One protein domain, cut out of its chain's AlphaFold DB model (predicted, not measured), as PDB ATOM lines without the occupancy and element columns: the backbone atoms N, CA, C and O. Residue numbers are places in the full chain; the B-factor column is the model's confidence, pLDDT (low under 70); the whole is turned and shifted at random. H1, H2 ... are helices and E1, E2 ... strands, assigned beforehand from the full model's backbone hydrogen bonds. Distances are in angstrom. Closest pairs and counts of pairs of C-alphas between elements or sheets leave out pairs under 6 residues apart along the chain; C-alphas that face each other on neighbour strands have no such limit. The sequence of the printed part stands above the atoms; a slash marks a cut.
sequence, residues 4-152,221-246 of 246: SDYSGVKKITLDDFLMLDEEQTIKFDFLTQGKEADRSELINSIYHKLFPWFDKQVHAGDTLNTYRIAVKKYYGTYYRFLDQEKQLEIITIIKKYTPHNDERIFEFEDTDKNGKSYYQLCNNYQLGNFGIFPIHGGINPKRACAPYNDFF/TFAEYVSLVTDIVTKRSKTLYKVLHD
ATOM      1  N   SER A   4     289.382 341.474 410.725       91.38
ATOM      2  CA  SER A   4     289.157 341.504 412.178       91.38
ATOM      3  C   SER A   4     289.823 340.360 412.931       91.38
ATOM      4  O   SER A   4     290.124 340.514 414.107       91.38
ATOM      5  N   ASP A   5     290.047 339.235 412.258       91.81
ATOM      6  CA  ASP A   5     290.550 338.013 412.885       91.81
ATOM      7  C   ASP A   5     292.088 338.000 412.924       91.81
ATOM      8  O   ASP A   5     292.693 337.158 413.579       91.81
ATOM      9  N   TYR A   6     292.719 338.940 412.215       92.94
ATOM     10  CA  TYR A   6     294.169 339.063 412.084       92.94
ATOM     11  C   TYR A   6     294.695 340.361 412.706       92.94
ATOM     12  O   TYR A   6     295.729 340.392 413.374       92.94
ATOM     13  N   SER A   7     293.983 341.462 412.473       93.12
ATOM     14  CA  SER A   7     294.468 342.797 412.781       93.12
ATOM     15  C   SER A   7     294.162 343.218 414.214       93.12
ATOM     16  O   SER A   7     293.011 343.211 414.645       93.12
ATOM     17  N   GLY A   8     295.198 343.633 414.946       85.06
ATOM     18  CA  GLY A   8     295.090 344.070 416.339       85.06
ATOM     19  C   GLY A   8     294.967 342.932 417.355       85.06
ATOM     20  O   GLY A   8     294.701 343.215 418.520       85.06
ATOM     21  N   VAL A   9     295.154 341.674 416.932       84.81
ATOM     22  CA  VAL A   9     295.010 340.478 417.782       84.81
ATOM     23  C   VAL A   9     296.299 340.150 418.545       84.81
ATOM     24  O   VAL A   9     296.238 339.691 419.681       84.81
ATOM     25  N   LYS A  10     297.471 340.411 417.949       84.88
ATOM     26  CA  LYS A  10     298.799 340.135 418.531       84.88
ATOM     27  C   LYS A  10     299.601 341.431 418.676       84.88
ATOM     28  O   LYS A  10     300.624 341.621 418.020       84.88
ATOM     29  N   LYS A  11     299.091 342.362 419.484       93.19
ATOM     30  CA  LYS A  11     299.786 343.630 419.739       93.19
ATOM     31  C   LYS A  11     301.020 343.404 420.602       93.19
ATOM     32  O   LYS A  11     300.951 342.644 421.563       93.19
ATOM     33  N   ILE A  12     302.102 344.093 420.267       96.50
ATOM     34  CA  ILE A  12     303.332 344.105 421.057       96.50
ATOM     35  C   ILE A  12     303.735 345.547 421.364       96.50
ATOM     36  O   ILE A  12     303.340 346.481 420.658       96.50
ATOM     37  N   THR A  13     304.494 345.733 422.435       96.94
ATOM     38  CA  THR A  13     305.030 347.038 422.829       96.94
ATOM     39  C   THR A  13     306.288 347.392 422.031       96.94
ATOM     40  O   THR A  13     306.812 346.576 421.270       96.94
ATOM     41  N   LEU A  14     306.790 348.621 422.200       97.50
ATOM     42  CA  LEU A  14     308.095 348.999 421.651       97.50
ATOM     43  C   LEU A  14     309.213 348.117 422.225       97.50
ATOM     44  O   LEU A  14     310.064 347.678 421.461       97.50
ATOM     45  N   ASP A  15     309.187 347.826 423.526       97.56
ATOM     46  CA  ASP A  15     310.213 347.005 424.179       97.56
ATOM     47  C   ASP A  15     310.222 345.578 423.621       97.56
ATOM     48  O   ASP A  15     311.284 345.059 423.288       97.56
ATOM     49  N   ASP A  16     309.043 344.980 423.420       97.81
ATOM     50  CA  ASP A  16     308.916 343.671 422.770       97.81
ATOM     51  C   ASP A  16     309.472 343.695 421.337       97.81
ATOM     52  O   ASP A  16     310.161 342.768 420.914       97.81
ATOM     53  N   PHE A  17     309.183 344.759 420.575       97.69
ATOM     54  CA  PHE A  17     309.671 344.910 419.204       97.69
ATOM     55  C   PHE A  17     311.196 345.065 419.148       97.69
ATOM     56  O   PHE A  17     311.827 344.513 418.254       97.69
ATOM     57  N   LEU A  18     311.794 345.769 420.112       97.56
ATOM     58  CA  LEU A  18     313.248 345.920 420.249       97.56
ATOM     59  C   LEU A  18     313.953 344.645 420.750       97.56
ATOM     60  O   LEU A  18     315.177 344.604 420.794       97.56
ATOM     61  N   MET A  19     313.212 343.605 421.143       97.62
ATOM     62  CA  MET A  19     313.785 342.281 421.417       97.62
ATOM     63  C   MET A  19     313.797 341.364 420.192       97.62
ATOM     64  O   MET A  19     314.380 340.280 420.254       97.62
ATOM     65  N   LEU A  20     313.153 341.767 419.093       97.12
ATOM     66  CA  LEU A  20     313.172 341.006 417.851       97.12
ATOM     67  C   LEU A  20     314.554 341.082 417.210       97.12
ATOM     68  O   LEU A  20     315.159 342.149 417.139       97.12
ATOM     69  N   ASP A  21     315.026 339.966 416.662       97.56
ATOM     70  CA  ASP A  21     316.227 339.984 415.831       97.56
ATOM     71  C   ASP A  21     315.984 340.697 414.476       97.56
ATOM     72  O   ASP A  21     314.865 341.105 414.131       97.56
ATOM     73  N   GLU A  22     317.050 340.869 413.684       97.69
ATOM     74  CA  GLU A  22     316.970 341.532 412.374       97.69
ATOM     75  C   GLU A  22     315.963 340.830 411.440       97.69
ATOM     76  O   GLU A  22     315.186 341.492 410.746       97.69
ATOM     77  N   GLU A  23     315.946 339.495 411.413       97.38
ATOM     78  CA  GLU A  23     315.086 338.715 410.519       97.38
ATOM     79  C   GLU A  23     313.612 338.845 410.916       97.38
ATOM     80  O   GLU A  23     312.751 339.087 410.060       97.38
ATOM     81  N   GLN A  24     313.327 338.740 412.212       97.06
ATOM     82  CA  GLN A  24     312.009 338.942 412.793       97.06
ATOM     83  C   GLN A  24     311.507 340.365 412.531       97.06
ATOM     84  O   GLN A  24     310.376 340.530 412.071       97.06
ATOM     85  N   THR A  25     312.355 341.380 412.722       96.81
ATOM     86  CA  THR A  25     312.033 342.789 412.453       96.81
ATOM     87  C   THR A  25     311.692 343.025 410.983       96.81
ATOM     88  O   THR A  25     310.701 343.684 410.664       96.81
ATOM     89  N   ILE A  26     312.482 342.463 410.060       97.44
ATOM     90  CA  ILE A  26     312.222 342.578 408.620       97.44
ATOM     91  C   ILE A  26     310.878 341.944 408.266       97.44
ATOM     92  O   ILE A  26     310.124 342.530 407.492       97.44
ATOM     93  N   LYS A  27     310.574 340.754 408.792       97.31
ATOM     94  CA  LYS A  27     309.347 340.003 408.474       97.31
ATOM     95  C   LYS A  27     308.107 340.503 409.215       97.31
ATOM     96  O   LYS A  27     307.003 340.108 408.838       97.31
ATOM     97  N   PHE A  28     308.277 341.338 410.236       96.88
ATOM     98  CA  PHE A  28     307.187 341.802 411.081       96.88
ATOM     99  C   PHE A  28     306.107 342.522 410.265       96.88
ATOM    100  O   PHE A  28     306.379 343.467 409.520       96.88
ATOM    101  N   ASP A  29     304.865 342.064 410.415       96.19
ATOM    102  CA  ASP A  29     303.701 342.634 409.748       96.19
ATOM    103  C   ASP A  29     302.941 343.548 410.712       96.19
ATOM    104  O   ASP A  29     302.216 343.080 411.597       96.19
ATOM    105  N   PHE A  30     303.065 344.862 410.521       96.56
ATOM    106  CA  PHE A  30     302.413 345.858 411.373       96.56
ATOM    107  C   PHE A  30     300.883 345.829 411.285       96.56
ATOM    108  O   PHE A  30     300.218 346.396 412.150       96.56
ATOM    109  N   LEU A  31     300.291 345.127 410.313       95.31
ATOM    110  CA  LEU A  31     298.840 344.929 410.274       95.31
ATOM    111  C   LEU A  31     298.324 344.157 411.497       95.31
ATOM    112  O   LEU A  31     297.182 344.364 411.918       95.31
ATOM    113  N   THR A  32     299.176 343.338 412.121       95.25
ATOM    114  CA  THR A  32     298.890 342.658 413.397       95.25
ATOM    115  C   THR A  32     298.683 343.634 414.561       95.25
ATOM    116  O   THR A  32     298.040 343.275 415.547       95.25
ATOM    117  N   GLN A  33     299.142 344.884 414.429       95.62
ATOM    118  CA  GLN A  33     299.035 345.928 415.454       95.62
ATOM    119  C   GLN A  33     297.734 346.741 415.355       95.62
ATOM    120  O   GLN A  33     297.323 347.381 416.324       95.62
ATOM    121  N   GLY A  34     297.045 346.695 414.213       93.25
ATOM    122  CA  GLY A  34     295.771 347.380 414.004       93.25
ATOM    123  C   GLY A  34     295.464 347.629 412.530       93.25
ATOM    124  O   GLY A  34     296.329 347.470 411.669       93.25
ATOM    125  N   LYS A  35     294.206 347.993 412.233       89.00
ATOM    126  CA  LYS A  35     293.729 348.174 410.847       89.00
ATOM    127  C   LYS A  35     294.465 349.308 410.125       89.00
ATOM    128  O   LYS A  35     294.657 349.231 408.917       89.00
ATOM    129  N   GLU A  36     294.888 350.322 410.876       89.94
ATOM    130  CA  GLU A  36     295.775 351.401 410.431       89.94
ATOM    131  C   GLU A  36     297.214 351.075 410.854       89.94
ATOM    132  O   GLU A  36     297.739 351.607 411.831       89.94
ATOM    133  N   ALA A  37     297.824 350.109 410.164       89.62
ATOM    134  CA  ALA A  37     299.131 349.549 410.515       89.62
ATOM    135  C   ALA A  37     300.234 350.621 410.627       89.62
ATOM    136  O   ALA A  37     301.021 350.628 411.576       89.62
ATOM    137  N   ASP A  38     300.233 351.557 409.680       88.31
ATOM    138  CA  ASP A  38     301.147 352.693 409.526       88.31
ATOM    139  C   ASP A  38     300.870 353.857 410.490       88.31
ATOM    140  O   ASP A  38     301.637 354.815 410.538       88.31
ATOM    141  N   ARG A  39     299.823 353.763 411.317       89.69
ATOM    142  CA  ARG A  39     299.486 354.749 412.362       89.69
ATOM    143  C   ARG A  39     299.276 354.124 413.736       89.69
ATOM    144  O   ARG A  39     298.793 354.782 414.657       89.69
ATOM    145  N   SER A  40     299.630 352.850 413.870       94.06
ATOM    146  CA  SER A  40     299.552 352.116 415.126       94.06
ATOM    147  C   SER A  40     300.371 352.780 416.245       94.06
ATOM    148  O   SER A  40     301.280 353.583 416.026       94.06
ATOM    149  N   GLU A  41     300.057 352.442 417.490       94.81
ATOM    150  CA  GLU A  41     300.821 352.922 418.646       94.81
ATOM    151  C   GLU A  41     302.296 352.495 418.576       94.81
ATOM    152  O   GLU A  41     303.191 353.296 418.858       94.81
ATOM    153  N   LEU A  42     302.551 351.265 418.114       96.81
ATOM    154  CA  LEU A  42     303.900 350.739 417.941       96.81
ATOM    155  C   LEU A  42     304.701 351.558 416.922       96.81
ATOM    156  O   LEU A  42     305.808 351.993 417.232       96.81
ATOM    157  N   ILE A  43     304.150 351.819 415.729       95.88
ATOM    158  CA  ILE A  43     304.891 352.572 414.708       95.88
ATOM    159  C   ILE A  43     305.133 354.024 415.132       95.88
ATOM    160  O   ILE A  43     306.230 354.537 414.931       95.88
ATOM    161  N   ASN A  44     304.172 354.660 415.812       95.56
ATOM    162  CA  ASN A  44     304.383 355.989 416.385       95.56
ATOM    163  C   ASN A  44     305.507 355.980 417.431       95.56
ATOM    164  O   ASN A  44     306.312 356.907 417.464       95.56
ATOM    165  N   SER A  45     305.593 354.944 418.268       96.50
ATOM    166  CA  SER A  45     306.664 354.805 419.264       96.50
ATOM    167  C   SER A  45     308.032 354.616 418.603       96.50
ATOM    168  O   SER A  45     309.000 355.274 418.984       96.50
ATOM    169  N   ILE A  46     308.097 353.798 417.547       97.44
ATOM    170  CA  ILE A  46     309.291 353.638 416.707       97.44
ATOM    171  C   ILE A  46     309.697 354.981 416.088       97.44
ATOM    172  O   ILE A  46     310.875 355.333 416.105       97.44
ATOM    173  N   TYR A  47     308.742 355.768 415.588       96.88
ATOM    174  CA  TYR A  47     309.046 357.064 414.992       96.88
ATOM    175  C   TYR A  47     309.614 358.073 415.985       96.88
ATOM    176  O   TYR A  47     310.592 358.732 415.650       96.88
ATOM    177  N   HIS A  48     309.080 358.159 417.207       95.75
ATOM    178  CA  HIS A  48     309.658 359.034 418.237       95.75
ATOM    179  C   HIS A  48     311.096 358.640 418.592       95.75
ATOM    180  O   HIS A  48     311.898 359.508 418.924       95.75
ATOM    181  N   LYS A  49     311.433 357.344 418.523       95.62
ATOM    182  CA  LYS A  49     312.797 356.864 418.774       95.62
ATOM    183  C   LYS A  49     313.746 357.181 417.610       95.62
ATOM    184  O   LYS A  49     314.905 357.493 417.854       95.62
ATOM    185  N   LEU A  50     313.266 357.106 416.366       95.69
ATOM    186  CA  LEU A  50     314.096 357.226 415.159       95.69
ATOM    187  C   LEU A  50     314.216 358.639 414.582       95.69
ATOM    188  O   LEU A  50     315.227 358.958 413.959       95.69
ATOM    189  N   PHE A  51     313.187 359.468 414.733       96.00
ATOM    190  CA  PHE A  51     313.061 360.735 414.019       96.00
ATOM    191  C   PHE A  51     312.854 361.875 415.019       96.00
ATOM    192  O   PHE A  51     311.720 362.145 415.407       96.00
ATOM    193  N   PRO A  52     313.919 362.599 415.415       92.69
ATOM    194  CA  PRO A  52     313.811 363.696 416.382       92.69
ATOM    195  C   PRO A  52     312.859 364.828 415.963       92.69
ATOM    196  O   PRO A  52     312.374 365.573 416.808       92.69
ATOM    197  N   TRP A  53     312.604 364.969 414.660       94.75
ATOM    198  CA  TRP A  53     311.699 365.961 414.073       94.75
ATOM    199  C   TRP A  53     310.239 365.475 413.969       94.75
ATOM    200  O   TRP A  53     309.358 366.236 413.567       94.75
ATOM    201  N   PHE A  54     309.956 364.208 414.285       96.69
ATOM    202  CA  PHE A  54     308.603 363.665 414.215       96.69
ATOM    203  C   PHE A  54     307.702 364.269 415.299       96.69
ATOM    204  O   PHE A  54     308.052 364.305 416.475       96.69
ATOM    205  N   ASP A  55     306.498 364.676 414.897       95.38
ATOM    206  CA  ASP A  55     305.452 365.177 415.780       95.38
ATOM    207  C   ASP A  55     304.136 364.501 415.394       95.38
ATOM    208  O   ASP A  55     303.557 364.778 414.342       95.38
ATOM    209  N   LYS A  56     303.647 363.620 416.269       94.12
ATOM    210  CA  LYS A  56     302.413 362.850 416.056       94.12
ATOM    211  C   LYS A  56     301.145 363.699 415.912       94.12
ATOM    212  O   LYS A  56     300.113 363.161 415.522       94.12
ATOM    213  N   GLN A  57     301.176 364.983 416.280       94.06
ATOM    214  CA  GLN A  57     300.019 365.875 416.143       94.06
ATOM    215  C   GLN A  57     299.834 366.373 414.710       94.06
ATOM    216  O   GLN A  57     298.717 366.697 414.311       94.06
ATOM    217  N   VAL A  58     300.916 366.434 413.931       95.00
ATOM    218  CA  VAL A  58     300.906 366.992 412.569       95.00
ATOM    219  C   VAL A  58     301.423 366.013 411.519       95.00
ATOM    220  O   VAL A  58     301.122 366.174 410.334       95.00
ATOM    221  N   HIS A  59     302.137 364.969 411.937       95.69
ATOM    222  CA  HIS A  59     302.700 363.930 411.089       95.69
ATOM    223  C   HIS A  59     302.078 362.563 411.386       95.69
ATOM    224  O   HIS A  59     301.753 362.234 412.525       95.69
ATOM    225  N   ALA A  60     301.962 361.734 410.351       93.38
ATOM    226  CA  ALA A  60     301.549 360.342 410.468       93.38
ATOM    227  C   ALA A  60     302.360 359.458 409.518       93.38
ATOM    228  O   ALA A  60     302.890 359.930 408.508       93.38
ATOM    229  N   GLY A  61     302.432 358.168 409.848       92.88
ATOM    230  CA  GLY A  61     302.976 357.176 408.937       92.88
ATOM    231  C   GLY A  61     302.043 356.912 407.761       92.88
ATOM    232  O   GLY A  61     300.822 357.110 407.828       92.88
ATOM    233  N   ASP A  62     302.664 356.489 406.671       93.38
ATOM    234  CA  ASP A  62     302.013 356.119 405.431       93.38
ATOM    235  C   ASP A  62     302.799 355.015 404.728       93.38
ATOM    236  O   ASP A  62     304.034 354.957 404.778       93.38
ATOM    237  N   THR A  63     302.084 354.171 404.001       94.81
ATOM    238  CA  THR A  63     302.685 353.151 403.150       94.81
ATOM    239  C   THR A  63     303.275 353.806 401.895       94.81
ATOM    240  O   THR A  63     302.593 354.494 401.138       94.81
ATOM    241  N   LEU A  64     304.565 353.601 401.635       96.06
ATOM    242  CA  LEU A  64     305.269 354.231 400.512       96.06
ATOM    243  C   LEU A  64     304.886 353.637 399.158       96.06
ATOM    244  O   LEU A  64     304.750 354.367 398.183       96.06
ATOM    245  N   ASN A  65     304.735 352.314 399.108       95.81
ATOM    246  CA  ASN A  65     304.412 351.572 397.896       95.81
ATOM    247  C   ASN A  65     303.276 350.595 398.178       95.81
ATOM    248  O   ASN A  65     303.338 349.833 399.148       95.81
ATOM    249  N   THR A  66     302.253 350.584 397.323       94.69
ATOM    250  CA  THR A  66     301.063 349.753 397.525       94.69
ATOM    251  C   THR A  66     300.894 348.729 396.406       94.69
ATOM    252  O   THR A  66     300.936 349.041 395.216       94.69
ATOM    253  N   TYR A  67     300.634 347.473 396.778       95.88
ATOM    254  CA  TYR A  67     300.309 346.437 395.795       95.88
ATOM    255  C   TYR A  67     298.927 346.672 395.188       95.88
ATOM    256  O   TYR A  67     298.744 346.501 393.988       95.88
ATOM    257  N   ARG A  68     297.955 347.117 395.996       93.12
ATOM    258  CA  ARG A  68     296.564 347.332 395.556       93.12
ATOM    259  C   ARG A  68     296.454 348.270 394.358       93.12
ATOM    260  O   ARG A  68     295.701 347.982 393.428       93.12
ATOM    261  N   ILE A  69     297.175 349.388 394.400       92.38
ATOM    262  CA  ILE A  69     297.124 350.391 393.337       92.38
ATOM    263  C   ILE A  69     297.998 349.954 392.156       92.38
ATOM    264  O   ILE A  69     297.563 350.069 391.009       92.38
ATOM    265  N   ALA A  70     299.158 349.341 392.413       94.62
ATOM    266  CA  ALA A  70     299.991 348.761 391.362       94.62
ATOM    267  C   ALA A  70     299.247 347.696 390.536       94.62
ATOM    268  O   ALA A  70     299.338 347.711 389.310       94.62
ATOM    269  N   VAL A  71     298.442 346.829 391.164       96.31
ATOM    270  CA  VAL A  71     297.622 345.827 390.457       96.31
ATOM    271  C   VAL A  71     296.745 346.477 389.386       96.31
ATOM    272  O   VAL A  71     296.702 345.983 388.263       96.31
ATOM    273  N   LYS A  72     296.133 347.632 389.673       93.00
ATOM    274  CA  LYS A  72     295.320 348.355 388.685       93.00
ATOM    275  C   LYS A  72     296.118 348.740 387.437       93.00
ATOM    276  O   LYS A  72     295.586 348.645 386.335       93.00
ATOM    277  N   LYS A  73     297.384 349.150 387.590       92.31
ATOM    278  CA  LYS A  73     298.270 349.455 386.454       92.31
ATOM    279  C   LYS A  73     298.550 348.209 385.611       92.31
ATOM    280  O   LYS A  73     298.482 348.294 384.392       92.31
ATOM    281  N   TYR A  74     298.906 347.090 386.244       95.25
ATOM    282  CA  TYR A  74     299.410 345.905 385.535       95.25
ATOM    283  C   TYR A  74     298.314 344.977 385.006       95.25
ATOM    284  O   TYR A  74     298.513 344.325 383.988       95.25
ATOM    285  N   TYR A  75     297.161 344.934 385.673       96.25
ATOM    286  CA  TYR A  75     296.051 344.035 385.347       96.25
ATOM    287  C   TYR A  75     294.808 344.786 384.837       96.25
ATOM    288  O   TYR A  75     293.770 344.180 384.593       96.25
ATOM    289  N   GLY A  76     294.881 346.116 384.695       94.31
ATOM    290  CA  GLY A  76     293.817 346.959 384.133       94.31
ATOM    291  C   GLY A  76     292.611 347.213 385.049       94.31
ATOM    292  O   GLY A  76     291.805 348.099 384.765       94.31
ATOM    293  N   THR A  77     292.479 346.494 386.165       95.44
ATOM    294  CA  THR A  77     291.397 346.666 387.146       95.44
ATOM    295  C   THR A  77     291.870 346.377 388.572       95.44
ATOM    296  O   THR A  77     292.992 345.930 388.800       95.44
ATOM    297  N   TYR A  78     291.028 346.668 389.562       94.75
ATOM    298  CA  TYR A  78     291.331 346.378 390.962       94.75
ATOM    299  C   TYR A  78     291.266 344.878 391.253       94.75
ATOM    300  O   TYR A  78     290.405 344.180 390.726       94.75
ATOM    301  N   TYR A  79     292.108 344.423 392.186       97.06
ATOM    302  CA  TYR A  79     292.232 343.022 392.606       97.06
ATOM    303  C   TYR A  79     290.894 342.289 392.799       97.06
ATOM    304  O   TYR A  79     290.689 341.208 392.258       97.06
ATOM    305  N   ARG A  80     289.948 342.916 393.509       95.31
ATOM    306  CA  ARG A  80     288.632 342.331 393.822       95.31
ATOM    307  C   ARG A  80     287.749 342.024 392.605       95.31
ATOM    308  O   ARG A  80     286.717 341.383 392.756       95.31
ATOM    309  N   PHE A  81     288.095 342.559 391.434       96.31
ATOM    310  CA  PHE A  81     287.369 342.359 390.179       96.31
ATOM    311  C   PHE A  81     288.083 341.400 389.222       96.31
ATOM    312  O   PHE A  81     287.575 341.151 388.134       96.31
ATOM    313  N   LEU A  82     289.260 340.903 389.602       97.00
ATOM    314  CA  LEU A  82     289.963 339.862 388.864       97.00
ATOM    315  C   LEU A  82     289.331 338.497 389.151       97.00
ATOM    316  O   LEU A  82     288.713 338.300 390.199       97.00
ATOM    317  N   ASP A  83     289.502 337.560 388.223       96.50
ATOM    318  CA  ASP A  83     289.174 336.158 388.463       96.50
ATOM    319  C   ASP A  83     290.126 335.517 389.490       96.50
ATOM    320  O   ASP A  83     291.185 336.055 389.834       96.50
ATOM    321  N   GLN A  84     289.733 334.343 389.987       95.62
ATOM    322  CA  GLN A  84     290.484 333.628 391.017       95.62
ATOM    323  C   GLN A  84     291.894 333.232 390.550       95.62
ATOM    324  O   GLN A  84     292.824 333.225 391.353       95.62
ATOM    325  N   GLU A  85     292.073 332.912 389.265       97.62
ATOM    326  CA  GLU A  85     293.371 332.512 388.716       97.62
ATOM    327  C   GLU A  85     294.371 333.670 388.812       97.62
ATOM    328  O   GLU A  85     295.465 333.513 389.361       97.62
ATOM    329  N   LYS A  86     293.965 334.870 388.385       98.12
ATOM    330  CA  LYS A  86     294.780 336.086 388.484       98.12
ATOM    331  C   LYS A  86     295.002 336.535 389.920       98.12
ATOM    332  O   LYS A  86     296.097 336.988 390.253       98.12
ATOM    333  N   GLN A  87     294.007 336.380 390.787       98.06
ATOM    334  CA  GLN A  87     294.161 336.653 392.216       98.06
ATOM    335  C   GLN A  87     295.240 335.767 392.860       98.06
ATOM    336  O   GLN A  87     296.091 336.280 393.595       98.06
ATOM    337  N   LEU A  88     295.256 334.470 392.533       97.75
ATOM    338  CA  LEU A  88     296.254 333.511 393.016       97.75
ATOM    339  C   LEU A  88     297.642 333.744 392.403       97.75
ATOM    340  O   LEU A  88     298.645 333.627 393.113       97.75
ATOM    341  N   GLU A  89     297.716 334.118 391.124       98.38
ATOM    342  CA  GLU A  89     298.961 334.521 390.454       98.38
ATOM    343  C   GLU A  89     299.621 335.692 391.202       98.38
ATOM    344  O   GLU A  89     300.789 335.612 391.592       98.38
ATOM    345  N   ILE A  90     298.853 336.751 391.484       98.56
ATOM    346  CA  ILE A  90     299.312 337.940 392.215       98.56
ATOM    347  C   ILE A  90     299.820 337.570 393.613       98.56
ATOM    348  O   ILE A  90     300.908 338.000 394.001       98.56
ATOM    349  N   ILE A  91     299.072 336.754 394.365       98.19
ATOM    350  CA  ILE A  91     299.498 336.297 395.697       98.19
ATOM    351  C   ILE A  91     300.796 335.496 395.605       98.19
ATOM    352  O   ILE A  91     301.703 335.709 396.410       98.19
ATOM    353  N   THR A  92     300.909 334.600 394.625       98.31
ATOM    354  CA  THR A  92     302.103 333.770 394.417       98.31
ATOM    355  C   THR A  92     303.326 334.633 394.127       98.31
ATOM    356  O   THR A  92     304.389 334.407 394.704       98.31
ATOM    357  N   ILE A  93     303.172 335.668 393.298       98.62
ATOM    358  CA  ILE A  93     304.224 336.652 393.036       98.62
ATOM    359  C   ILE A  93     304.636 337.358 394.335       98.62
ATOM    360  O   ILE A  93     305.824 337.407 394.648       98.62
ATOM    361  N   ILE A  94     303.682 337.873 395.119       98.31
ATOM    362  CA  ILE A  94     303.987 338.597 396.364       98.31
ATOM    363  C   ILE A  94     304.703 337.690 397.368       98.31
ATOM    364  O   ILE A  94     305.734 338.096 397.908       98.31
ATOM    365  N   LYS A  95     304.208 336.462 397.574       97.31
ATOM    366  CA  LYS A  95     304.810 335.455 398.462       97.31
ATOM    367  C   LYS A  95     306.230 335.084 398.053       97.31
ATOM    368  O   LYS A  95     307.088 334.938 398.915       97.31
ATOM    369  N   LYS A  96     306.479 334.940 396.749       97.56
ATOM    370  CA  LYS A  96     307.791 334.555 396.217       97.56
ATOM    371  C   LYS A  96     308.882 335.558 396.586       97.56
ATOM    372  O   LYS A  96     310.005 335.148 396.858       97.56
ATOM    373  N   TYR A  97     308.572 336.851 396.532       97.44
ATOM    374  CA  TYR A  97     309.574 337.894 396.743       97.44
ATOM    375  C   TYR A  97     309.602 338.396 398.185       97.44
ATOM    376  O   TYR A  97     310.685 338.558 398.734       97.44
ATOM    377  N   THR A  98     308.443 338.630 398.806       96.25
ATOM    378  CA  THR A  98     308.333 339.360 400.080       96.25
ATOM    379  C   THR A  98     308.686 338.470 401.274       96.25
ATOM    380  O   THR A  98     308.000 337.468 401.479       96.25
ATOM    381  N   PRO A  99     309.662 338.832 402.131       96.00
ATOM    382  CA  PRO A  99     309.886 338.136 403.393       96.00
ATOM    383  C   PRO A  99     308.627 338.160 404.263       96.00
ATOM    384  O   PRO A  99     307.983 339.202 404.417       96.00
ATOM    385  N   HIS A 100     308.258 337.015 404.823       95.25
ATOM    386  CA  HIS A 100     307.062 336.881 405.642       95.25
ATOM    387  C   HIS A 100     307.195 335.743 406.648       95.25
ATOM    388  O   HIS A 100     308.023 334.850 406.480       95.25
ATOM    389  N   ASN A 101     306.357 335.802 407.679       91.94
ATOM    390  CA  ASN A 101     306.086 334.673 408.560       91.94
ATOM    391  C   ASN A 101     304.965 333.815 407.959       91.94
ATOM    392  O   ASN A 101     304.116 334.342 407.234       91.94
ATOM    393  N   ASP A 102     304.924 332.530 408.305       85.94
ATOM    394  CA  ASP A 102     303.950 331.567 407.766       85.94
ATOM    395  C   ASP A 102     302.490 331.981 408.009       85.94
ATOM    396  O   ASP A 102     301.609 331.699 407.199       85.94
ATOM    397  N   GLU A 103     302.233 332.708 409.098       87.31
ATOM    398  CA  GLU A 103     300.899 333.194 409.464       87.31
ATOM    399  C   GLU A 103     300.468 334.467 408.710       87.31
ATOM    400  O   GLU A 103     299.330 334.913 408.867       87.31
ATOM    401  N   ARG A 104     301.347 335.086 407.904       92.88
ATOM    402  CA  ARG A 104     301.044 336.354 407.223       92.88
ATOM    403  C   ARG A 104     299.898 336.180 406.230       92.88
ATOM    404  O   ARG A 104     299.952 335.343 405.328       92.88
ATOM    405  N   ILE A 105     298.900 337.056 406.320       94.69
ATOM    406  CA  ILE A 105     297.835 337.128 405.317       94.69
ATOM    407  C   ILE A 105     298.262 337.971 404.109       94.69
ATOM    408  O   ILE A 105     298.867 339.035 404.239       94.69
ATOM    409  N   PHE A 106     297.899 337.512 402.913       96.25
ATOM    410  CA  PHE A 106     298.133 338.228 401.649       96.25
ATOM    411  C   PHE A 106     296.845 338.774 401.042       96.25
ATOM    412  O   PHE A 106     296.882 339.670 400.207       96.25
ATOM    413  N   GLU A 107     295.707 338.280 401.502       96.62
ATOM    414  CA  GLU A 107     294.382 338.784 401.192       96.62
ATOM    415  C   GLU A 107     293.471 338.551 402.398       96.62
ATOM    416  O   GLU A 107     293.761 337.720 403.263       96.62
ATOM    417  N   PHE A 108     292.360 339.271 402.450       95.62
ATOM    418  CA  PHE A 108     291.290 339.025 403.408       95.62
ATOM    419  C   PHE A 108     289.932 339.159 402.737       95.62
ATOM    420  O   PHE A 108     289.784 339.828 401.714       95.62
ATOM    421  N   GLU A 109     288.937 338.523 403.340       95.88
ATOM    422  CA  GLU A 109     287.543 338.686 402.950       95.88
ATOM    423  C   GLU A 109     286.990 339.992 403.530       95.88
ATOM    424  O   GLU A 109     287.184 340.297 404.712       95.88
ATOM    425  N   ASP A 110     286.289 340.743 402.690       94.50
ATOM    426  CA  ASP A 110     285.579 341.966 403.037       94.50
ATOM    427  C   ASP A 110     284.199 341.976 402.365       94.50
ATOM    428  O   ASP A 110     283.897 341.137 401.514       94.50
ATOM    429  N   THR A 111     283.335 342.907 402.756       93.88
ATOM    430  CA  THR A 111     281.954 342.981 402.275       93.88
ATOM    431  C   THR A 111     281.684 344.339 401.650       93.88
ATOM    432  O   THR A 111     281.999 345.382 402.220       93.88
ATOM    433  N   ASP A 112     281.114 344.348 400.444       91.75
ATOM    434  CA  ASP A 112     280.749 345.601 399.792       91.75
ATOM    435  C   ASP A 112     279.501 346.236 400.433       91.75
ATOM    436  O   ASP A 112     278.823 345.654 401.280       91.75
ATOM    437  N   LYS A 113     279.161 347.453 399.996       91.81
ATOM    438  CA  LYS A 113     277.985 348.190 400.489       91.81
ATOM    439  C   LYS A 113     276.642 347.467 400.284       91.81
ATOM    440  O   LYS A 113     275.652 347.880 400.874       91.81
ATOM    441  N   ASN A 114     276.600 346.441 399.433       93.00
ATOM    442  CA  ASN A 114     275.413 345.646 399.132       93.00
ATOM    443  C   ASN A 114     275.417 344.294 399.872       93.00
ATOM    444  O   ASN A 114     274.553 343.462 399.606       93.00
ATOM    445  N   GLY A 115     276.381 344.044 400.765       91.56
ATOM    446  CA  GLY A 115     276.478 342.783 401.495       91.56
ATOM    447  C   GLY A 115     277.186 341.659 400.732       91.56
ATOM    448  O   GLY A 115     277.196 340.527 401.210       91.56
ATOM    449  N   LYS A 116     277.780 341.925 399.559       93.25
ATOM    450  CA  LYS A 116     278.486 340.900 398.779       93.25
ATOM    451  C   LYS A 116     279.929 340.756 399.262       93.25
ATOM    452  O   LYS A 116     280.685 341.729 399.241       93.25
ATOM    453  N   SER A 117     280.316 339.538 399.639       93.88
ATOM    454  CA  SER A 117     281.708 339.211 399.963       93.88
ATOM    455  C   SER A 117     282.623 339.338 398.745       93.88
ATOM    456  O   SER A 117     282.258 338.966 397.624       93.88
ATOM    457  N   TYR A 118     283.832 339.836 398.972       94.44
ATOM    458  CA  TYR A 118     284.919 339.880 398.001       94.44
ATOM    459  C   TYR A 118     286.272 339.736 398.706       94.44
ATOM    460  O   TYR A 118     286.384 339.965 399.909       94.44
ATOM    461  N   TYR A 119     287.313 339.390 397.947       95.81
ATOM    462  CA  TYR A 119     288.681 339.346 398.459       95.81
ATOM    463  C   TYR A 119     289.427 340.647 398.188       95.81
ATOM    464  O   TYR A 119     289.384 341.217 397.091       95.81
ATOM    465  N   GLN A 120     290.133 341.120 399.208       94.81
ATOM    466  CA  GLN A 120     290.940 342.323 399.174       94.81
ATOM    467  C   GLN A 120     292.400 341.965 399.446       94.81
ATOM    468  O   GLN A 120     292.742 341.459 400.511       94.81
ATOM    469  N   LEU A 121     293.277 342.307 398.503       96.50
ATOM    470  CA  LEU A 121     294.727 342.147 398.632       96.50
ATOM    471  C   LEU A 121     295.275 342.926 399.838       96.50
ATOM    472  O   LEU A 121     294.879 344.071 400.053       96.50
ATOM    473  N   CYS A 122     296.220 342.374 400.590       94.88
ATOM    474  CA  CYS A 122     296.974 343.094 401.618       94.88
ATOM    475  C   CYS A 122     298.118 343.901 400.991       94.88
ATOM    476  O   CYS A 122     298.820 343.414 400.108       94.88
ATOM    477  N   ASN A 123     298.327 345.135 401.455       94.50
ATOM    478  CA  ASN A 123     299.549 345.877 401.135       94.50
ATOM    479  C   ASN A 123     300.733 345.357 401.966       94.50
ATOM    480  O   ASN A 123     300.572 344.530 402.866       94.50
ATOM    481  N   ASN A 124     301.933 345.853 401.662       95.06
ATOM    482  CA  ASN A 124     303.114 345.540 402.446       95.06
ATOM    483  C   ASN A 124     303.250 346.477 403.660       95.06
ATOM    484  O   ASN A 124     303.658 347.624 403.499       95.06
ATOM    485  N   TYR A 125     302.948 345.969 404.855       96.25
ATOM    486  CA  TYR A 125     303.034 346.694 406.126       96.25
ATOM    487  C   TYR A 125     304.299 346.331 406.927       96.25
ATOM    488  O   TYR A 125     304.244 346.137 408.137       96.25
ATOM    489  N   GLN A 126     305.436 346.193 406.243       97.19
ATOM    490  CA  GLN A 126     306.754 346.039 406.870       97.19
ATOM    491  C   GLN A 126     307.360 347.412 407.179       97.19
ATOM    492  O   GLN A 126     307.147 348.361 406.423       97.19
ATOM    493  N   LEU A 127     308.177 347.498 408.236       97.19
ATOM    494  CA  LEU A 127     308.782 348.747 408.727       97.19
ATOM    495  C   LEU A 127     309.417 349.589 407.604       97.19
ATOM    496  O   LEU A 127     309.123 350.774 407.451       97.19
ATOM    497  N   GLY A 128     310.240 348.960 406.763       97.50
ATOM    498  CA  GLY A 128     310.925 349.601 405.642       97.50
ATOM    499  C   GLY A 128     310.025 350.043 404.484       97.50
ATOM    500  O   GLY A 128     310.537 350.621 403.526       97.50
ATOM    501  N   ASN A 129     308.712 349.804 404.529       97.75
ATOM    502  CA  ASN A 129     307.752 350.345 403.564       97.75
ATOM    503  C   ASN A 129     306.978 351.551 404.101       97.75
ATOM    504  O   ASN A 129     306.115 352.067 403.394       97.75
ATOM    505  N   PHE A 130     307.269 352.015 405.315       97.25
ATOM    506  CA  PHE A 130     306.639 353.211 405.846       97.25
ATOM    507  C   PHE A 130     307.494 354.464 405.647       97.25
ATOM    508  O   PHE A 130     308.730 354.410 405.569       97.25
ATOM    509  N   GLY A 131     306.813 355.600 405.549       95.88
ATOM    510  CA  GLY A 131     307.390 356.936 405.620       95.88
ATOM    511  C   GLY A 131     306.450 357.882 406.353       95.88
ATOM    512  O   GLY A 131     305.273 357.581 406.522       95.88
ATOM    513  N   ILE A 132     306.985 359.012 406.792       96.81
ATOM    514  CA  ILE A 132     306.264 360.005 407.585       96.81
ATOM    515  C   ILE A 132     305.854 361.150 406.657       96.81
ATOM    516  O   ILE A 132     306.665 361.613 405.855       96.81
ATOM    517  N   PHE A 133     304.603 361.599 406.746       95.88
ATOM    518  CA  PHE A 133     304.093 362.751 405.994       95.88
ATOM    519  C   PHE A 133     303.128 363.588 406.843       95.88
ATOM    520  O   PHE A 133     302.573 363.084 407.825       95.88
ATOM    521  N   PRO A 134     302.865 364.848 406.452       95.88
ATOM    522  CA  PRO A 134     301.811 365.655 407.052       95.88
ATOM    523  C   PRO A 134     300.435 364.986 406.982       95.88
ATOM    524  O   PRO A 134     300.034 364.464 405.937       95.88
ATOM    525  N   ILE A 135     299.678 365.067 408.080       92.81
ATOM    526  CA  ILE A 135     298.297 364.560 408.174       92.81
ATOM    527  C   ILE A 135     297.367 365.336 407.226       92.81
ATOM    528  O   ILE A 135     296.468 364.767 406.601       92.81
ATOM    529  N   HIS A 136     297.595 366.645 407.094       90.88
ATOM    530  CA  HIS A 136     296.793 367.547 406.267       90.88
ATOM    531  C   HIS A 136     297.444 367.826 404.898       90.88
ATOM    532  O   HIS A 136     298.558 367.405 404.604       90.88
ATOM    533  N   GLY A 137     296.748 368.526 403.997       88.81
ATOM    534  CA  GLY A 137     297.264 368.903 402.662       88.81
ATOM    535  C   GLY A 137     297.138 367.825 401.572       88.81
ATOM    536  O   GLY A 137     297.181 368.120 400.371       88.81
ATOM    537  N   GLY A 138     296.869 366.578 401.968       92.81
ATOM    538  CA  GLY A 138     296.405 365.523 401.069       92.81
ATOM    539  C   GLY A 138     297.488 364.901 400.188       92.81
ATOM    540  O   GLY A 138     297.158 364.427 399.104       92.81
ATOM    541  N   ILE A 139     298.754 364.888 400.623       95.06
ATOM    542  CA  ILE A 139     299.850 364.222 399.892       95.06
ATOM    543  C   ILE A 139     299.500 362.755 399.604       95.06
ATOM    544  O   ILE A 139     299.532 362.347 398.444       95.06
ATOM    545  N   ASN A 140     299.091 361.996 400.627       91.12
ATOM    546  CA  ASN A 140     298.748 360.576 400.497       91.12
ATOM    547  C   ASN A 140     297.655 360.303 399.438       91.12
ATOM    548  O   ASN A 140     297.952 359.672 398.421       91.12
ATOM    549  N   PRO A 141     296.419 360.837 399.559       93.25
ATOM    550  CA  PRO A 141     295.375 360.538 398.576       93.25
ATOM    551  C   PRO A 141     295.754 360.954 397.148       93.25
ATOM    552  O   PRO A 141     295.297 360.341 396.186       93.25
ATOM    553  N   LYS A 142     296.610 361.969 396.980       95.94
ATOM    554  CA  LYS A 142     297.086 362.406 395.662       95.94
ATOM    555  C   LYS A 142     298.190 361.506 395.097       95.94
ATOM    556  O   LYS A 142     298.250 361.365 393.879       95.94
ATOM    557  N   ARG A 143     299.011 360.870 395.941       94.88
ATOM    558  CA  ARG A 143     299.961 359.822 395.529       94.88
ATOM    559  C   ARG A 143     299.257 358.551 395.049       94.88
ATOM    560  O   ARG A 143     299.694 357.964 394.060       94.88
ATOM    561  N   ALA A 144     298.150 358.164 395.676       92.06
ATOM    562  CA  ALA A 144     297.397 356.975 395.273       92.06
ATOM    563  C   ALA A 144     296.702 357.137 393.905       92.06
ATOM    564  O   ALA A 144     296.393 356.158 393.223       92.06
ATOM    565  N   CYS A 145     296.463 358.375 393.471       90.75
ATOM    566  CA  CYS A 145     295.833 358.679 392.190       90.75
ATOM    567  C   CYS A 145     296.790 358.517 390.997       90.75
ATOM    568  O   CYS A 145     298.003 358.714 391.090       90.75
ATOM    569  N   ALA A 146     296.226 358.223 389.823       88.19
ATOM    570  CA  ALA A 146     296.969 358.318 388.571       88.19
ATOM    571  C   ALA A 146     297.436 359.774 388.335       88.19
ATOM    572  O   ALA A 146     296.697 360.703 388.666       88.19
ATOM    573  N   PRO A 147     298.632 359.996 387.757       90.94
ATOM    574  CA  PRO A 147     299.548 358.999 387.193       90.94
ATOM    575  C   PRO A 147     300.532 358.376 388.205       90.94
ATOM    576  O   PRO A 147     301.381 357.582 387.791       90.94
ATOM    577  N   TYR A 148     300.460 358.721 389.492       92.75
ATOM    578  CA  TYR A 148     301.436 358.334 390.519       92.75
ATOM    579  C   TYR A 148     301.259 356.896 390.989       92.75
ATOM    580  O   TYR A 148     302.243 356.164 391.017       92.75
ATOM    581  N   ASN A 149     300.014 356.473 391.234       91.75
ATOM    582  CA  ASN A 149     299.654 355.095 391.581       91.75
ATOM    583  C   ASN A 149     300.491 354.513 392.747       91.75
ATOM    584  O   ASN A 149     300.843 353.337 392.717       91.75
ATOM    585  N   ASP A 150     300.854 355.351 393.725       93.31
ATOM    586  CA  ASP A 150     301.766 355.033 394.836       93.31
ATOM    587  C   ASP A 150     303.137 354.472 394.430       93.31
ATOM    588  O   ASP A 150     303.794 353.784 395.209       93.31
ATOM    589  N   PHE A 151     303.620 354.776 393.226       95.44
ATOM    590  CA  PHE A 151     305.024 354.543 392.913       95.44
ATOM    591  C   PHE A 151     305.864 355.654 393.534       95.44
ATOM    592  O   PHE A 151     305.810 356.812 393.103       95.44
ATOM    593  N   PHE A 152     306.615 355.311 394.582       96.50
ATOM    594  CA  PHE A 152     307.314 356.311 395.386       96.50
ATOM    595  C   PHE A 152     308.410 357.061 394.610       96.50
ATOM    596  O   PHE A 152     308.671 358.222 394.907       96.50
ATOM    597  N   THR A 221     306.618 344.538 384.488       97.31
ATOM    598  CA  THR A 221     305.700 343.535 385.040       97.31
ATOM    599  C   THR A 221     305.416 343.784 386.518       97.31
ATOM    600  O   THR A 221     306.196 344.436 387.218       97.31
ATOM    601  N   PHE A 222     304.312 343.220 387.015       97.62
ATOM    602  CA  PHE A 222     303.997 343.253 388.442       97.62
ATOM    603  C   PHE A 222     305.054 342.513 389.278       97.62
ATOM    604  O   PHE A 222     305.439 342.996 390.337       97.62
ATOM    605  N   ALA A 223     305.586 341.389 388.784       98.31
ATOM    606  CA  ALA A 223     306.641 340.639 389.467       98.31
ATOM    607  C   ALA A 223     307.938 341.444 389.622       98.31
ATOM    608  O   ALA A 223     308.527 341.459 390.701       98.31
ATOM    609  N   GLU A 224     308.353 342.158 388.574       97.81
ATOM    610  CA  GLU A 224     309.506 343.062 388.632       97.81
ATOM    611  C   GLU A 224     309.280 344.185 389.655       97.81
ATOM    612  O   GLU A 224     310.145 344.438 390.494       97.81
ATOM    613  N   TYR A 225     308.092 344.799 389.645       98.06
ATOM    614  CA  TYR A 225     307.714 345.816 390.626       98.06
ATOM    615  C   TYR A 225     307.786 345.281 392.065       98.06
ATOM    616  O   TYR A 225     308.438 345.889 392.916       98.06
ATOM    617  N   VAL A 226     307.167 344.129 392.344       98.19
ATOM    618  CA  VAL A 226     307.171 343.513 393.681       98.19
ATOM    619  C   VAL A 226     308.595 343.172 394.120       98.19
ATOM    620  O   VAL A 226     308.949 343.439 395.268       98.19
ATOM    621  N   SER A 227     309.425 342.631 393.224       97.81
ATOM    622  CA  SER A 227     310.828 342.324 393.518       97.81
ATOM    623  C   SER A 227     311.619 343.579 393.894       97.81
ATOM    624  O   SER A 227     312.353 343.562 394.881       97.81
ATOM    625  N   LEU A 228     311.464 344.677 393.145       97.12
ATOM    626  CA  LEU A 228     312.165 345.935 393.415       97.12
ATOM    627  C   LEU A 228     311.692 346.598 394.709       97.12
ATOM    628  O   LEU A 228     312.523 347.009 395.518       97.12
ATOM    629  N   VAL A 229     310.376 346.671 394.937       97.69
ATOM    630  CA  VAL A 229     309.826 347.182 396.203       97.69
ATOM    631  C   VAL A 229     310.357 346.362 397.369       97.69
ATOM    632  O   VAL A 229     310.775 346.929 398.371       97.69
ATOM    633  N   THR A 230     310.396 345.038 397.237       97.69
ATOM    634  CA  THR A 230     310.869 344.165 398.310       97.69
ATOM    635  C   THR A 230     312.349 344.363 398.623       97.69
ATOM    636  O   THR A 230     312.708 344.408 399.801       97.69
ATOM    637  N   ASP A 231     313.207 344.514 397.608       97.50
ATOM    638  CA  ASP A 231     314.627 344.836 397.809       97.50
ATOM    639  C   ASP A 231     314.787 346.130 398.618       97.50
ATOM    640  O   ASP A 231     315.515 346.160 399.611       97.50
ATOM    641  N   ILE A 232     314.054 347.179 398.231       97.81
ATOM    642  CA  ILE A 232     314.073 348.476 398.916       97.81
ATOM    643  C   ILE A 232     313.583 348.331 400.356       97.81
ATOM    644  O   ILE A 232     314.281 348.734 401.281       97.81
ATOM    645  N   VAL A 233     312.407 347.735 400.558       98.19
ATOM    646  CA  VAL A 233     311.796 347.569 401.884       98.19
ATOM    647  C   VAL A 233     312.705 346.763 402.803       98.19
ATOM    648  O   VAL A 233     312.908 347.152 403.947       98.19
ATOM    649  N   THR A 234     313.312 345.686 402.305       97.94
ATOM    650  CA  THR A 234     314.221 344.848 403.095       97.94
ATOM    651  C   THR A 234     315.465 345.625 403.522       97.94
ATOM    652  O   THR A 234     315.834 345.589 404.696       97.94
ATOM    653  N   LYS A 235     316.107 346.360 402.606       97.50
ATOM    654  CA  LYS A 235     317.298 347.167 402.921       97.50
ATOM    655  C   LYS A 235     316.987 348.320 403.876       97.50
ATOM    656  O   LYS A 235     317.729 348.525 404.841       97.50
ATOM    657  N   ARG A 236     315.845 348.990 403.691       97.62
ATOM    658  CA  ARG A 236     315.371 350.024 404.619       97.62
ATOM    659  C   ARG A 236     315.087 349.445 405.998       97.62
ATOM    660  O   ARG A 236     315.570 349.999 406.977       97.62
ATOM    661  N   SER A 237     314.381 348.315 406.089       97.94
ATOM    662  CA  SER A 237     314.125 347.635 407.367       97.94
ATOM    663  C   SER A 237     315.425 347.292 408.096       97.94
ATOM    664  O   SER A 237     315.514 347.534 409.291       97.94
ATOM    665  N   LYS A 238     316.455 346.809 407.386       98.00
ATOM    666  CA  LYS A 238     317.785 346.544 407.970       98.00
ATOM    667  C   LYS A 238     318.457 347.798 408.510       98.00
ATOM    668  O   LYS A 238     319.040 347.772 409.587       98.00
ATOM    669  N   THR A 239     318.390 348.895 407.760       97.50
ATOM    670  CA  THR A 239     318.954 350.177 408.197       97.50
ATOM    671  C   THR A 239     318.245 350.682 409.450       97.50
ATOM    672  O   THR A 239     318.903 351.015 410.428       97.50
ATOM    673  N   LEU A 240     316.909 350.674 409.453       97.81
ATOM    674  CA  LEU A 240     316.106 351.114 410.596       97.81
ATOM    675  C   LEU A 240     316.312 350.206 411.816       97.81
ATOM    676  O   LEU A 240     316.406 350.713 412.926       97.81
ATOM    677  N   TYR A 241     316.437 348.891 411.614       97.94
ATOM    678  CA  TYR A 241     316.770 347.939 412.675       97.94
ATOM    679  C   TYR A 241     318.084 348.310 413.366       97.94
ATOM    680  O   TYR A 241     318.101 348.423 414.585       97.94
ATOM    681  N   LYS A 242     319.158 348.563 412.606       97.50
ATOM    682  CA  LYS A 242     320.460 348.941 413.182       97.50
ATOM    683  C   LYS A 242     320.351 350.205 414.029       97.50
ATOM    684  O   LYS A 242     320.697 350.175 415.195       97.50
ATOM    685  N   VAL A 243     319.732 351.255 413.488       96.69
ATOM    686  CA  VAL A 243     319.559 352.531 414.205       96.69
ATOM    687  C   VAL A 243     318.678 352.393 415.457       96.69
ATOM    688  O   VAL A 243     318.857 353.132 416.414       96.69
ATOM    689  N   LEU A 244     317.721 351.459 415.479       96.25
ATOM    690  CA  LEU A 244     316.906 351.194 416.670       96.25
ATOM    691  C   LEU A 244     317.688 350.525 417.814       96.25
ATOM    692  O   LEU A 244     317.253 350.644 418.963       96.25
ATOM    693  N   HIS A 245     318.782 349.826 417.492       93.44
ATOM    694  CA  HIS A 245     319.570 348.996 418.410       93.44
ATOM    695  C   HIS A 245     320.989 349.533 418.680       93.44
ATOM    696  O   HIS A 245     321.706 348.930 419.479       93.44
ATOM    697  N   ASP A 246     321.374 350.633 418.029       88.19
ATOM    698  CA  ASP A 246     322.575 351.424 418.334       88.19
ATOM    699  C   ASP A 246     322.336 352.343 419.551       88.19
ATOM    700  O   ASP A 246     323.272 352.487 420.373       88.19
TER     701      ASP A 246
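What this domain is: This is residues 4 to 152 and 221 to 246 of the 246 residues of an uncharacterized protein of Lactobacillus bombicola (UniProt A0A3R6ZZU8). One long helix, H8, runs along one side of a rounded body, with H5 and H6 packed near its first residues and H2 and H4 near its last. Two small separate two-stranded sheets complete the picture: E1 and E4, with H4 and H7 close by, and the hairpin of E2 and E3, away from H8. The printed part has 175 residues, with eight named helices and four named strands in the order H1 H2 H3 H4 E1 H5 H6 E2 E3 E4 H7 H8; both sheets are antiparallel and the class is mixed, helices and strands. The whole is compact, with a radius of gyration of the C-alphas of 16.2 A and spans of 47 by 38 by 33 A.

Where its parts are: H1 is residues 14 to 17, from C-alpha 14 at (308.095, 348.999, 421.651). H2 is residues 22 to 27, H3 residues 30 to 33, and H4 residues 41 to 50, 14.4 A long. E1, residues 59 to 63, measures 13.4 A. H5 is residues 67 to 75, 11.5 A, and H6 residues 84 to 97, 20.4 A. E2, residues 107 to 111, measures 13.2 A; E3, residues 117 to 121, and E4, residues 130 to 134, measure 13.4 A each. H7 is residues 139 to 144. H8, residues 222 to 245, is 34.3 A long and ends with C-alpha 245 at (319.570, 348.996, 418.410).

How they stand to each other: H8 is the hub, touching four helices. Its residues 222 to 226 touch H5 at a shallow tilt of 19 degrees, opposite ways; the closest C-alphas, of Tyr 74 and Phe 222, are 6.0 A apart. H6 touches it at a steep tilt of 40 degrees, the same way, closest at the C-alphas of Tyr 97 and Ser 227, 5.6 A. H2 touches it at a steep tilt of 40 degrees, opposite ways, closest at the C-alphas of Ile 26 and Ser 237, 5.5 A. H4 touches it at a steep tilt of 66 degrees, the same way, closest at the C-alphas of Leu 50 and Leu 244, 6.8 A. H1 and H3 each only just touch H4, with 3 pairs of C-alphas within 8 A. E1 and E4 are antiparallel, with N 62 and O 131 at 2.8 A, within hydrogen-bond range. In the hairpin E2 and E3, N 120 and O 108 are 2.8 A apart, also within range. H6 and E3 are near each other. H7 touches no helix. Every O i to N i+4 pair is within hydrogen-bond range in H2, H4, H6, H7 and H8, and 3 of 5 in H5; H1 and H3 are too short for such a pair.

The domain as a whole: The C-alphas farthest apart, of Asn 114 and Asp 246, are 51.2 A apart. Residues 153 to 220 are not printed, and C-alphas 152 and 221 are 16.5 A apart across this cut, in the link from H7 to H8. Of the links that are printed whole, none is long. The mean pLDDT of the printed part is 95.1, and no printed residue is under 70.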